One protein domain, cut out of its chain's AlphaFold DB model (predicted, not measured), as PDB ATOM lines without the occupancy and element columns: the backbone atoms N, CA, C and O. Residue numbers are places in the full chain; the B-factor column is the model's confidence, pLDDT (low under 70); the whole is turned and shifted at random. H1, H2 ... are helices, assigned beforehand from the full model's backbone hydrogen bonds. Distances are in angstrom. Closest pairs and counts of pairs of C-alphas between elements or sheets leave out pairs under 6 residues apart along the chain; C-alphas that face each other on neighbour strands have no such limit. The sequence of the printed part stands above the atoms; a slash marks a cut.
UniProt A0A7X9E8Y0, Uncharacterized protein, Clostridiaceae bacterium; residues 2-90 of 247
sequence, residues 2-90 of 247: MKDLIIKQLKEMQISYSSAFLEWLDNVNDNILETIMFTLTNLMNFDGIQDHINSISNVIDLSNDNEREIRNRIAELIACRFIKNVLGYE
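This is residues 2 to 90 of the 247 residues of an uncharacterized protein of Clostridiaceae bacterium (UniProt A0A7X9E8Y0). The long helix H5 runs along one side, with H3 and H4 packed on it. H1 packs on H3 away from H5, and H2 is near H1 and H4. The printed part has 89 residues and five named helices, H1 to H5 in order: all helix, compact, radius of gyration of the C-alphas 12.3 A, spans 36 by 28 by 24 A.

H5, residues 64 to 87, is 32.9 A long and ends at C-alpha 87 (-45.756, 43.694, -20.212). H1, residues 2 to 12, begins at C-alpha 2 (-28.721, 57.546, -32.667). H2 is residues 19 to 27, H3 30 to 42, H4 49 to 57.

H5 touches H3 with residues 74 to 81 alone; the closest C-alphas, Thr 35 and Ile 78, are 6.2 A apart. H4 and H5, a hairpin, touch through H5's residues 70 to 73 alone. H1 touches H3 at a shallow tilt of 26 degrees. Every O i to N i+4 pair is within hydrogen-bond range in H1, H3, H4 and H5, 4 of 5 in H2.

The printed part has no cut; no link is long; no printed residue is under pLDDT 70.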
ATOM      1  N   MET A   2     -28.017  58.852 -32.634       91.75
ATOM      2  CA  MET A   2     -28.721  57.546 -32.667       91.75
ATOM      3  C   MET A   2     -28.765  56.920 -34.076       91.75
ATOM      4  O   MET A   2     -28.534  55.724 -34.227       91.75
ATOM      5  N   LYS A   3     -28.945  57.744 -35.117       94.12
ATOM      6  CA  LYS A   3     -28.840  57.340 -36.530       94.12
ATOM      7  C   LYS A   3     -27.525  56.619 -36.857       94.12
ATOM      8  O   LYS A   3     -27.548  55.571 -37.492       94.12
ATOM      9  N   ASP A   4     -26.385  57.131 -36.396       95.00
ATOM     10  CA  ASP A   4     -25.076  56.523 -36.679       95.00
ATOM     11  C   ASP A   4     -24.942  55.138 -36.036       95.00
ATOM     12  O   ASP A   4     -24.324  54.242 -36.611       95.00
ATOM     13  N   LEU A   5     -25.545  54.948 -34.856       96.69
ATOM     14  CA  LEU A   5     -25.584  53.653 -34.177       96.69
ATOM     15  C   LEU A   5     -26.455  52.656 -34.943       96.69
ATOM     16  O   LEU A   5     -26.024  51.522 -35.138       96.69
ATOM     17  N   ILE A   6     -27.621  53.088 -35.436       97.69
ATOM     18  CA  ILE A   6     -28.487  52.271 -36.298       97.69
ATOM     19  C   ILE A   6     -27.726  51.846 -37.557       97.69
ATOM     20  O   ILE A   6     -27.668  50.660 -37.868       97.69
ATOM     21  N   ILE A   7     -27.077  52.787 -38.250       97.31
ATOM     22  CA  ILE A   7     -26.294  52.497 -39.461       97.31
ATOM     23  C   ILE A   7     -25.154  51.520 -39.155       97.31
ATOM     24  O   ILE A   7     -24.907  50.594 -39.929       97.31
ATOM     25  N   LYS A   8     -24.450  51.712 -38.035       97.44
ATOM     26  CA  LYS A   8     -23.389  50.802 -37.596       97.44
ATOM     27  C   LYS A   8     -23.936  49.390 -37.366       97.44
ATOM     28  O   LYS A   8     -23.352  48.446 -37.889       97.44
ATOM     29  N   GLN A   9     -25.055  49.257 -36.653       97.62
ATOM     30  CA  GLN A   9     -25.689  47.961 -36.398       97.62
ATOM     31  C   GLN A   9     -26.141  47.278 -37.691       97.62
ATOM     32  O   GLN A   9     -25.803  46.121 -37.912       97.62
ATOM     33  N   LEU A  10     -26.808  47.995 -38.601       97.44
ATOM     34  CA  LEU A  10     -27.211  47.431 -39.895       97.44
ATOM     35  C   LEU A  10     -26.011  46.869 -40.674       97.44
ATOM     36  O   LEU A  10     -26.096  45.771 -41.218       97.44
ATOM     37  N   LYS A  11     -24.868  47.571 -40.667       97.06
ATOM     38  CA  LYS A  11     -23.625  47.087 -41.295       97.06
ATOM     39  C   LYS A  11     -23.062  45.841 -40.613       97.06
ATOM     40  O   LYS A  11     -22.670  44.912 -41.312       97.06
ATOM     41  N   GLU A  12     -23.017  45.815 -39.281       96.94
ATOM     42  CA  GLU A  12     -22.550  44.652 -38.507       96.94
ATOM     43  C   GLU A  12     -23.411  43.412 -38.787       96.94
ATOM     44  O   GLU A  12     -22.883  42.308 -38.919       96.94
ATOM     45  N   MET A  13     -24.718  43.609 -38.975       96.19
ATOM     46  CA  MET A  13     -25.682  42.559 -39.316       96.19
ATOM     47  C   MET A  13     -25.772  42.254 -40.819       96.19
ATOM     48  O   MET A  13     -26.563  41.404 -41.217       96.19
ATOM     49  N   GLN A  14     -24.981  42.934 -41.659       96.25
ATOM     50  CA  GLN A  14     -24.999  42.806 -43.124       96.25
ATOM     51  C   GLN A  14     -26.382  43.067 -43.755       96.25
ATOM     52  O   GLN A  14     -26.730  42.491 -44.785       96.25
ATOM     53  N   ILE A  15     -27.170  43.955 -43.148       96.12
ATOM     54  CA  ILE A  15     -28.470  44.385 -43.664       96.12
ATOM     55  C   ILE A  15     -28.269  45.584 -44.589       96.12
ATOM     56  O   ILE A  15     -27.689  46.602 -44.202       96.12
ATOM     57  N   SER A  16     -28.764  45.468 -45.822       96.06
ATOM     58  CA  SER A  16     -28.755  46.568 -46.782       96.06
ATOM     59  C   SER A  16     -29.739  47.668 -46.387       96.06
ATOM     60  O   SER A  16     -30.761  47.424 -45.737       96.06
ATOM     61  N   TYR A  17     -29.427  48.893 -46.797       96.88
ATOM     62  CA  TYR A  17     -30.310  50.033 -46.623       96.88
ATOM     63  C   TYR A  17     -30.165  51.029 -47.778       96.88
ATOM     64  O   TYR A  17     -29.091  51.158 -48.371       96.88
ATOM     65  N   SER A  18     -31.249  51.729 -48.103       96.50
ATOM     66  CA  SER A  18     -31.322  52.677 -49.214       96.50
ATOM     67  C   SER A  18     -30.961  54.107 -48.798       96.50
ATOM     68  O   SER A  18     -30.900  54.445 -47.615       96.50
ATOM     69  N   SER A  19     -30.751  54.986 -49.783       95.44
ATOM     70  CA  SER A  19     -30.614  56.426 -49.537       95.44
ATOM     71  C   SER A  19     -31.901  57.048 -48.990       95.44
ATOM     72  O   SER A  19     -31.823  57.888 -48.099       95.44
ATOM     73  N   ALA A  20     -33.070  56.600 -49.463       94.31
ATOM     74  CA  ALA A  20     -34.367  57.073 -48.979       94.31
ATOM     75  C   ALA A  20     -34.573  56.741 -47.494       94.31
ATOM     76  O   ALA A  20     -35.060  57.571 -46.733       94.31
ATOM     77  N   PHE A  21     -34.120  55.568 -47.042       95.12
ATOM     78  CA  PHE A  21     -34.122  55.231 -45.620       95.12
ATOM     79  C   PHE A  21     -33.224  56.164 -44.799       95.12
ATOM     80  O   PHE A  21     -33.608  56.591 -43.711       95.12
ATOM     81  N   LEU A  22     -32.035  56.516 -45.305       94.56
ATOM     82  CA  LEU A  22     -31.145  57.452 -44.611       94.56
ATOM     83  C   LEU A  22     -31.757  58.848 -44.478       94.56
ATOM     84  O   LEU A  22     -31.594  59.463 -43.424       94.56
ATOM     85  N   GLU A  23     -32.433  59.322 -45.525       93.06
ATOM     86  CA  GLU A  23     -33.179  60.584 -45.529       93.06
ATOM     87  C   GLU A  23     -34.356  60.529 -44.552       93.06
ATOM     88  O   GLU A  23     -34.565  61.446 -43.761       93.06
ATOM     89  N   TRP A  24     -35.096  59.422 -44.536       92.00
ATOM     90  CA  TRP A  24     -36.181  59.222 -43.582       92.00
ATOM     91  C   TRP A  24     -35.679  59.236 -42.134       92.00
ATOM     92  O   TRP A  24     -36.269  59.911 -41.291       92.00
ATOM     93  N   LEU A  25     -34.546  58.583 -41.846       92.25
ATOM     94  CA  LEU A  25     -33.929  58.602 -40.515       92.25
ATOM     95  C   LEU A  25     -33.562  60.014 -40.033       92.25
ATOM     96  O   LEU A  25     -33.536  60.234 -38.824       92.25
ATOM     97  N   ASP A  26     -33.282  60.961 -40.935       88.94
ATOM     98  CA  ASP A  26     -32.997  62.356 -40.558       88.94
ATOM     99  C   ASP A  26     -34.249  63.122 -40.108       88.94
ATOM    100  O   ASP A  26     -34.136  64.148 -39.440       88.94
ATOM    101  N   ASN A  27     -35.439  62.623 -40.449       83.81
ATOM    102  CA  ASN A  27     -36.711  63.322 -40.262       83.81
ATOM    103  C   ASN A  27     -37.637  62.669 -39.220       83.81
ATOM    104  O   ASN A  27     -38.726  63.181 -38.946       83.81
ATOM    105  N   VAL A  28     -37.237  61.542 -38.626       85.12
ATOM    106  CA  VAL A  28     -38.021  60.854 -37.590       85.12
ATOM    107  C   VAL A  28     -37.655  61.316 -36.184       85.12
ATOM    108  O   VAL A  28     -36.553  61.778 -35.912       85.12
ATOM    109  N   ASN A  29     -38.598  61.157 -35.257       83.12
ATOM    110  CA  ASN A  29     -38.365  61.475 -33.851       83.12
ATOM    111  C   ASN A  29     -37.515  60.408 -33.135       83.12
ATOM    112  O   ASN A  29     -37.471  59.243 -33.538       83.12
ATOM    113  N   ASP A  30     -36.925  60.798 -32.002       83.31
ATOM    114  CA  ASP A  30     -36.041  59.943 -31.198       83.31
ATOM    115  C   ASP A  30     -36.689  58.628 -30.752       83.31
ATOM    116  O   ASP A  30     -36.028  57.596 -30.734       83.31
ATOM    117  N   ASN A  31     -37.993  58.612 -30.457       83.44
ATOM    118  CA  ASN A  31     -38.676  57.388 -30.034       83.44
ATOM    119  C   ASN A  31     -38.722  56.327 -31.149       83.44
ATOM    120  O   ASN A  31     -38.621  55.129 -30.869       83.44
ATOM    121  N   ILE A  32     -38.860  56.746 -32.411       89.56
ATOM    122  CA  ILE A  32     -38.769  55.835 -33.561       89.56
ATOM    123  C   ILE A  32     -37.335  55.312 -33.689       89.56
ATOM    124  O   ILE A  32     -37.142  54.101 -33.799       89.56
ATOM    125  N   LEU A  33     -36.332  56.192 -33.593       92.94
ATOM    126  CA  LEU A  33     -34.921  55.797 -33.658       92.94
ATOM    127  C   LEU A  33     -34.555  54.796 -32.550       92.94
ATOM    128  O   LEU A  33     -33.952  53.758 -32.818       92.94
ATOM    129  N   GLU A  34     -34.980  55.056 -31.315       93.00
ATOM    130  CA  GLU A  34     -34.813  54.135 -30.191       93.00
ATOM    131  C   GLU A  34     -35.505  52.793 -30.428       93.00
ATOM    132  O   GLU A  34     -34.984  51.756 -30.026       93.00
ATOM    133  N   THR A  35     -36.675  52.793 -31.068       94.56
ATOM    134  CA  THR A  35     -37.411  51.560 -31.372       94.56
ATOM    135  C   THR A  35     -36.677  50.718 -32.408       94.56
ATOM    136  O   THR A  35     -36.543  49.507 -32.224       94.56
ATOM    137  N   ILE A  36     -36.125  51.346 -33.449       96.69
ATOM    138  CA  ILE A  36     -35.286  50.659 -34.440       96.69
ATOM    139  C   ILE A  36     -34.033  50.098 -33.763       96.69
ATOM    140  O   ILE A  36     -33.745  48.912 -33.896       96.69
ATOM    141  N   MET A  37     -33.328  50.910 -32.970       96.88
ATOM    142  CA  MET A  37     -32.122  50.472 -32.264       96.88
ATOM    143  C   MET A  37     -32.411  49.326 -31.282       96.88
ATOM    144  O   MET A  37     -31.670  48.342 -31.228       96.88
ATOM    145  N   PHE A  38     -33.513  49.418 -30.534       96.44
ATOM    146  CA  PHE A  38     -33.969  48.356 -29.643       96.44
ATOM    147  C   PHE A  38     -34.235  47.063 -30.412       96.44
ATOM    148  O   PHE A  38     -33.796  46.003 -29.970       96.44
ATOM    149  N   THR A  39     -34.914  47.158 -31.558       97.44
ATOM    150  CA  THR A  39     -35.237  46.013 -32.415       97.44
ATOM    151  C   THR A  39     -33.966  45.333 -32.908       97.44
ATOM    152  O   THR A  39     -33.803  44.137 -32.677       97.44
ATOM    153  N   LEU A  40     -33.032  46.104 -33.478       97.69
ATOM    154  CA  LEU A  40     -31.743  45.604 -33.968       97.69
ATOM    155  C   LEU A  40     -30.939  44.889 -32.874       97.69
ATOM    156  O   LEU A  40     -30.297  43.877 -33.132       97.69
ATOM    157  N   THR A  41     -31.014  45.383 -31.639       96.00
ATOM    158  CA  THR A  41     -30.223  44.847 -30.523       96.00
ATOM    159  C   THR A  41     -30.883  43.645 -29.841       96.00
ATOM    160  O   THR A  41     -30.189  42.751 -29.367       96.00
ATOM    161  N   ASN A  42     -32.218  43.621 -29.743       96.00
ATOM    162  CA  ASN A  42     -32.924  42.711 -28.830       96.00
ATOM    163  C   ASN A  42     -33.917  41.768 -29.509       96.00
ATOM    164  O   ASN A  42     -34.341  40.805 -28.872       96.00
ATOM    165  N   LEU A  43     -34.348  42.063 -30.738       96.50
ATOM    166  CA  LEU A  43     -35.470  41.365 -31.371       96.50
ATOM    167  C   LEU A  43     -35.097  40.622 -32.657       96.50
ATOM    168  O   LEU A  43     -35.898  39.837 -33.147       96.50
ATOM    169  N   MET A  44     -33.893  40.815 -33.196       95.62
ATOM    170  CA  MET A  44     -33.515  40.277 -34.513       95.62
ATOM    171  C   MET A  44     -33.547  38.747 -34.631       95.62
ATOM    172  O   MET A  44     -33.570  38.236 -35.744       95.62
ATOM    173  N   ASN A  45     -33.578  38.026 -33.509       92.81
ATOM    174  CA  ASN A  45     -33.637  36.564 -33.485       92.81
ATOM    175  C   ASN A  45     -35.066  35.993 -33.580       92.81
ATOM    176  O   ASN A  45     -35.207  34.774 -33.608       92.81
ATOM    177  N   PHE A  46     -36.112  36.829 -33.595       94.31
ATOM    178  CA  PHE A  46     -37.503  36.368 -33.682       94.31
ATOM    179  C   PHE A  46     -38.019  36.375 -35.128       94.31
ATOM    180  O   PHE A  46     -37.683  37.264 -35.919       94.31
ATOM    181  N   ASP A  47     -38.865  35.394 -35.460       95.81
ATOM    182  CA  ASP A  47     -39.410  35.219 -36.812       95.81
ATOM    183  C   ASP A  47     -40.130  36.491 -37.284       95.81
ATOM    184  O   ASP A  47     -40.934  37.070 -36.552       95.81
ATOM    185  N   GLY A  48     -39.848  36.911 -38.520       95.44
ATOM    186  CA  GLY A  48     -40.453  38.081 -39.166       95.44
ATOM    187  C   GLY A  48     -39.795  39.431 -38.844       95.44
ATOM    188  O   GLY A  48     -39.987  40.383 -39.606       95.44
ATOM    189  N   ILE A  49     -38.970  39.543 -37.789       96.12
ATOM    190  CA  ILE A  49     -38.365  40.832 -37.388       96.12
ATOM    191  C   ILE A  49     -37.362  41.327 -38.432       96.12
ATOM    192  O   ILE A  49     -37.349  42.509 -38.780       96.12
ATOM    193  N   GLN A  50     -36.546  40.429 -38.985       95.81
ATOM    194  CA  GLN A  50     -35.606  40.809 -40.038       95.81
ATOM    195  C   GLN A  50     -36.327  41.251 -41.319       95.81
ATOM    196  O   GLN A  50     -35.875  42.194 -41.963       95.81
ATOM    197  N   ASP A  51     -37.455  40.626 -41.678       95.12
ATOM    198  CA  ASP A  51     -38.259  41.061 -42.828       95.12
ATOM    199  C   ASP A  51     -38.812  42.475 -42.601       95.12
ATOM    200  O   ASP A  51     -38.724  43.311 -43.494       95.12
ATOM    201  N   HIS A  52     -39.290  42.772 -41.390       95.56
ATOM    202  CA  HIS A  52     -39.710  44.114 -40.985       95.56
ATOM    203  C   HIS A  52     -38.603  45.159 -41.153       95.56
ATOM    204  O   HIS A  52     -38.811  46.195 -41.787       95.56
ATOM    205  N   ILE A  53     -37.415  44.880 -40.606       96.75
ATOM    206  CA  ILE A  53     -36.259  45.772 -40.737       96.75
ATOM    207  C   ILE A  53     -35.875  45.943 -42.205       96.75
ATOM    208  O   ILE A  53     -35.652  47.073 -42.626       96.75
ATOM    209  N   ASN A  54     -35.867  44.867 -42.994       95.44
ATOM    210  CA  ASN A  54     -35.557  44.931 -44.420       95.44
ATOM    211  C   ASN A  54     -36.578  45.767 -45.205       95.44
ATOM    212  O   ASN A  54     -36.165  46.528 -46.078       95.44
ATOM    213  N   SER A  55     -37.877  45.642 -44.909       93.31
ATOM    214  CA  SER A  55     -38.939  46.446 -45.534       93.31
ATOM    215  C   SER A  55     -38.767  47.936 -45.240       93.31
ATOM    216  O   SER A  55     -38.921  48.762 -46.133       93.31
ATOM    217  N   ILE A  56     -38.393  48.285 -44.007       94.62
ATOM    218  CA  ILE A  56     -38.144  49.677 -43.620       94.62
ATOM    219  C   ILE A  56     -36.834  50.191 -44.238       94.62
ATOM    220  O   ILE A  56     -36.786  51.312 -44.738       94.62
ATOM    221  N   SER A  57     -35.761  49.397 -44.200       96.06
ATOM    222  CA  SER A  57     -34.420  49.853 -44.575       96.06
ATOM    223  C   SER A  57     -34.197  49.920 -46.084       96.06
ATOM    224  O   SER A  57     -33.388  50.727 -46.534       96.06
ATOM    225  N   ASN A  58     -34.901  49.106 -46.876       93.88
ATOM    226  CA  ASN A  58     -34.718  49.008 -48.331       93.88
ATOM    227  C   ASN A  58     -35.818  49.702 -49.145       93.88
ATOM    228  O   ASN A  58     -35.939  49.455 -50.345       93.88
ATOM    229  N   VAL A  59     -36.598  50.582 -48.517       90.38
ATOM    230  CA  VAL A  59     -37.559  51.446 -49.210       90.38
ATOM    231  C   VAL A  59     -36.886  52.208 -50.361       90.38
ATOM    232  O   VAL A  59     -35.801  52.764 -50.194       90.38
ATOM    233  N   ILE A  60     -37.509  52.241 -51.538       87.06
ATOM    234  CA  ILE A  60     -36.899  52.837 -52.738       87.06
ATOM    235  C   ILE A  60     -37.045  54.367 -52.739       87.06
ATOM    236  O   ILE A  60     -36.112  55.069 -53.122       87.06
ATOM    237  N   ASP A  61     -38.190  54.880 -52.279       88.50
ATOM    238  CA  ASP A  61     -38.511  56.308 -52.199       88.50
ATOM    239  C   ASP A  61     -39.485  56.622 -51.047       88.50
ATOM    240  O   ASP A  61     -40.069  55.725 -50.443       88.50
ATOM    241  N   LEU A  62     -39.694  57.907 -50.753       85.75
ATOM    242  CA  LEU A  62     -40.653  58.367 -49.739       85.75
ATOM    243  C   LEU A  62     -42.005  58.748 -50.360       85.75
ATOM    244  O   LEU A  62     -42.595  59.778 -50.038       85.75
ATOM    245  N   SER A  63     -42.498  57.928 -51.292       85.38
ATOM    246  CA  SER A  63     -43.880  58.043 -51.768       85.38
ATOM    247  C   SER A  63     -44.880  57.744 -50.642       85.38
ATOM    248  O   SER A  63     -44.572  57.031 -49.686       85.38
ATOM    249  N   ASN A  64     -46.106  58.270 -50.750       79.06
ATOM    250  CA  ASN A  64     -47.125  58.133 -49.698       79.06
ATOM    251  C   ASN A  64     -47.405  56.669 -49.307       79.06
ATOM    252  O   ASN A  64     -47.611  56.382 -48.128       79.06
ATOM    253  N   ASP A  65     -47.417  55.756 -50.280       82.00
ATOM    254  CA  ASP A  65     -47.684  54.335 -50.039       82.00
ATOM    255  C   ASP A  65     -46.524  53.671 -49.286       82.00
ATOM    256  O   ASP A  65     -46.753  52.986 -48.287       82.00
ATOM    257  N   ASN A  66     -45.283  53.961 -49.687       84.19
ATOM    258  CA  ASN A  66     -44.084  53.470 -49.009       84.19
ATOM    259  C   ASN A  66     -43.964  54.037 -47.589       84.19
ATOM    260  O   ASN A  66     -43.688  53.301 -46.644       84.19
ATOM    261  N   GLU A  67     -44.238  55.329 -47.391       83.00
ATOM    262  CA  GLU A  67     -44.267  55.913 -46.050       83.00
ATOM    263  C   GLU A  67     -45.352  55.289 -45.169       83.00
ATOM    264  O   GLU A  67     -45.147  55.113 -43.966       83.00
ATOM    265  N   ARG A  68     -46.521  54.968 -45.736       81.38
ATOM    266  CA  ARG A  68     -47.589  54.283 -45.005       81.38
ATOM    267  C   ARG A  68     -47.159  52.879 -44.598       81.38
ATOM    268  O   ARG A  68     -47.395  52.495 -43.453       81.38
ATOM    269  N   GLU A  69     -46.509  52.137 -45.491       86.00
ATOM    270  CA  GLU A  69     -45.951  50.825 -45.167       86.00
ATOM    271  C   GLU A  69     -44.913  50.927 -44.041       86.00
ATOM    272  O   GLU A  69     -45.035  50.213 -43.045       86.00
ATOM    273  N   ILE A  70     -43.967  51.869 -44.125       88.56
ATOM    274  CA  ILE A  70     -42.982  52.109 -43.059       88.56
ATOM    275  C   ILE A  70     -43.684  52.391 -41.728       88.56
ATOM    276  O   ILE A  70     -43.316  51.804 -40.713       88.56
ATOM    277  N   ARG A  71     -44.702  53.261 -41.707       86.62
ATOM    278  CA  ARG A  71     -45.448  53.580 -40.477       86.62
ATOM    279  C   ARG A  71     -46.112  52.346 -39.874       86.62
ATOM    280  O   ARG A  71     -45.986  52.152 -38.670       86.62
ATOM    281  N   ASN A  72     -46.745  51.501 -40.689       89.25
ATOM    282  CA  ASN A  72     -47.350  50.252 -40.214       89.25
ATOM    283  C   ASN A  72     -46.294  49.331 -39.583       89.25
ATOM    284  O   ASN A  72     -46.451  48.900 -38.444       89.25
ATOM    285  N   ARG A  73     -45.166  49.124 -40.273       93.31
ATOM    286  CA  ARG A  73     -44.063  48.289 -39.772       93.31
ATOM    287  C   ARG A  73     -43.456  48.854 -38.488       93.31
ATOM    288  O   ARG A  73     -43.177  48.115 -37.549       93.31
ATOM    289  N   ILE A  74     -43.297  50.172 -38.395       92.75
ATOM    290  CA  ILE A  74     -42.830  50.836 -37.174       92.75
ATOM    291  C   ILE A  74     -43.848  50.705 -36.037       92.75
ATOM    292  O   ILE A  74     -43.433  50.493 -34.901       92.75
ATOM    293  N   ALA A  75     -45.152  50.794 -36.306       92.25
ATOM    294  CA  ALA A  75     -46.188  50.596 -35.294       92.25
ATOM    295  C   ALA A  75     -46.115  49.192 -34.676       92.25
ATOM    296  O   ALA A  75     -46.174  49.058 -33.452       92.25
ATOM    297  N   GLU A  76     -45.902  48.161 -35.496       96.50
ATOM    298  CA  GLU A  76     -45.710  46.790 -35.014       96.50
ATOM    299  C   GLU A  76     -44.409  46.644 -34.201       96.50
ATOM    300  O   GLU A  76     -44.421  46.059 -33.118       96.50
ATOM    301  N   LEU A  77     -43.300  47.271 -34.618       96.38
ATOM    302  CA  LEU A  77     -42.058  47.278 -33.826       96.38
ATOM    303  C   LEU A  77     -42.192  48.041 -32.494       96.38
ATOM    304  O   LEU A  77     -41.628  47.626 -31.476       96.38
ATOM    305  N   ILE A  78     -42.964  49.135 -32.469       93.00
ATOM    306  CA  ILE A  78     -43.320  49.850 -31.234       93.00
ATOM    307  C   ILE A  78     -44.106  48.914 -30.312       93.00
ATOM    308  O   ILE A  78     -43.802  48.849 -29.118       93.00
ATOM    309  N   ALA A  79     -45.072  48.168 -30.855       94.81
ATOM    310  CA  ALA A  79     -45.832  47.181 -30.100       94.81
ATOM    311  C   ALA A  79     -44.917  46.083 -29.538       94.81
ATOM    312  O   ALA A  79     -44.975  45.816 -28.340       94.81
ATOM    313  N   CYS A  80     -43.990  45.526 -30.327       96.62
ATOM    314  CA  CYS A  80     -43.015  44.547 -29.832       96.62
ATOM    315  C   CYS A  80     -42.162  45.094 -28.677       96.62
ATOM    316  O   CYS A  80     -42.017  44.435 -27.643       96.62
ATOM    317  N   ARG A  81     -41.614  46.312 -28.818       94.38
ATOM    318  CA  ARG A  81     -40.833  46.965 -27.751       94.38
ATOM    319  C   ARG A  81     -41.674  47.158 -26.492       94.38
ATOM    320  O   ARG A  81     -41.179  46.922 -25.391       94.38
ATOM    321  N   PHE A  82     -42.927  47.578 -26.648       91.56
ATOM    322  CA  PHE A  82     -43.850  47.765 -25.536       91.56
ATOM    323  C   PHE A  82     -44.165  46.441 -24.832       91.56
ATOM    324  O   PHE A  82     -43.985  46.332 -23.621       91.56
ATOM    325  N   ILE A  83     -44.583  45.425 -25.587       93.56
ATOM    326  CA  ILE A  83     -44.933  44.097 -25.079       93.56
ATOM    327  C   ILE A  83     -43.755  43.507 -24.289       93.56
ATOM    328  O   ILE A  83     -43.937  43.020 -23.174       93.56
ATOM    329  N   LYS A  84     -42.527  43.643 -24.803       93.81
ATOM    330  CA  LYS A  84     -41.329  43.141 -24.122       93.81
ATOM    331  C   LYS A  84     -40.966  43.931 -22.863       93.81
ATOM    332  O   LYS A  84     -40.717  43.330 -21.825       93.81
ATOM    333  N   ASN A  85     -40.919  45.262 -22.936       90.81
ATOM    334  CA  ASN A  85     -40.377  46.081 -21.842       90.81
ATOM    335  C   ASN A  85     -41.405  46.458 -20.772       90.81
ATOM    336  O   ASN A  85     -41.018  46.753 -19.646       90.81
ATOM    337  N   VAL A  86     -42.686  46.511 -21.133       86.88
ATOM    338  CA  VAL A  86     -43.759  46.968 -20.243       86.88
ATOM    339  C   VAL A  86     -44.585  45.796 -19.736       86.88
ATOM    340  O   VAL A  86     -44.811  45.707 -18.535       86.88
ATOM    341  N   LEU A  87     -44.996  44.882 -20.623       88.25
ATOM    342  CA  LEU A  87     -45.756  43.694 -20.212       88.25
ATOM    343  C   LEU A  87     -44.846  42.556 -19.732       88.25
ATOM    344  O   LEU A  87     -45.303  41.661 -19.029       88.25
ATOM    345  N   GLY A  88     -43.564  42.582 -20.110       92.25
ATOM    346  CA  GLY A  88     -42.604  41.534 -19.764       92.25
ATOM    347  C   GLY A  88     -42.790  40.244 -20.563       92.25
ATOM    348  O   GLY A  88     -42.325  39.194 -20.127       92.25
ATOM    349  N   TYR A  89     -43.487  40.294 -21.702       95.19
ATOM    350  CA  TYR A  89     -43.757  39.103 -22.508       95.19
ATOM    351  C   TYR A  89     -42.602  38.843 -23.477       95.19
ATOM    352  O   TYR A  89     -41.917  39.763 -23.936       95.19
ATOM    353  N   GLU A  90     -42.395  37.581 -23.828       96.50
ATOM    354  CA  GLU A  90     -41.445  37.205 -24.865       96.50
ATOM    355  C   GLU A  90     -42.108  37.323 -26.238       96.50
ATOM    356  O   GLU A  90     -43.170  36.757 -26.466       96.50
TER     357      GLU A  90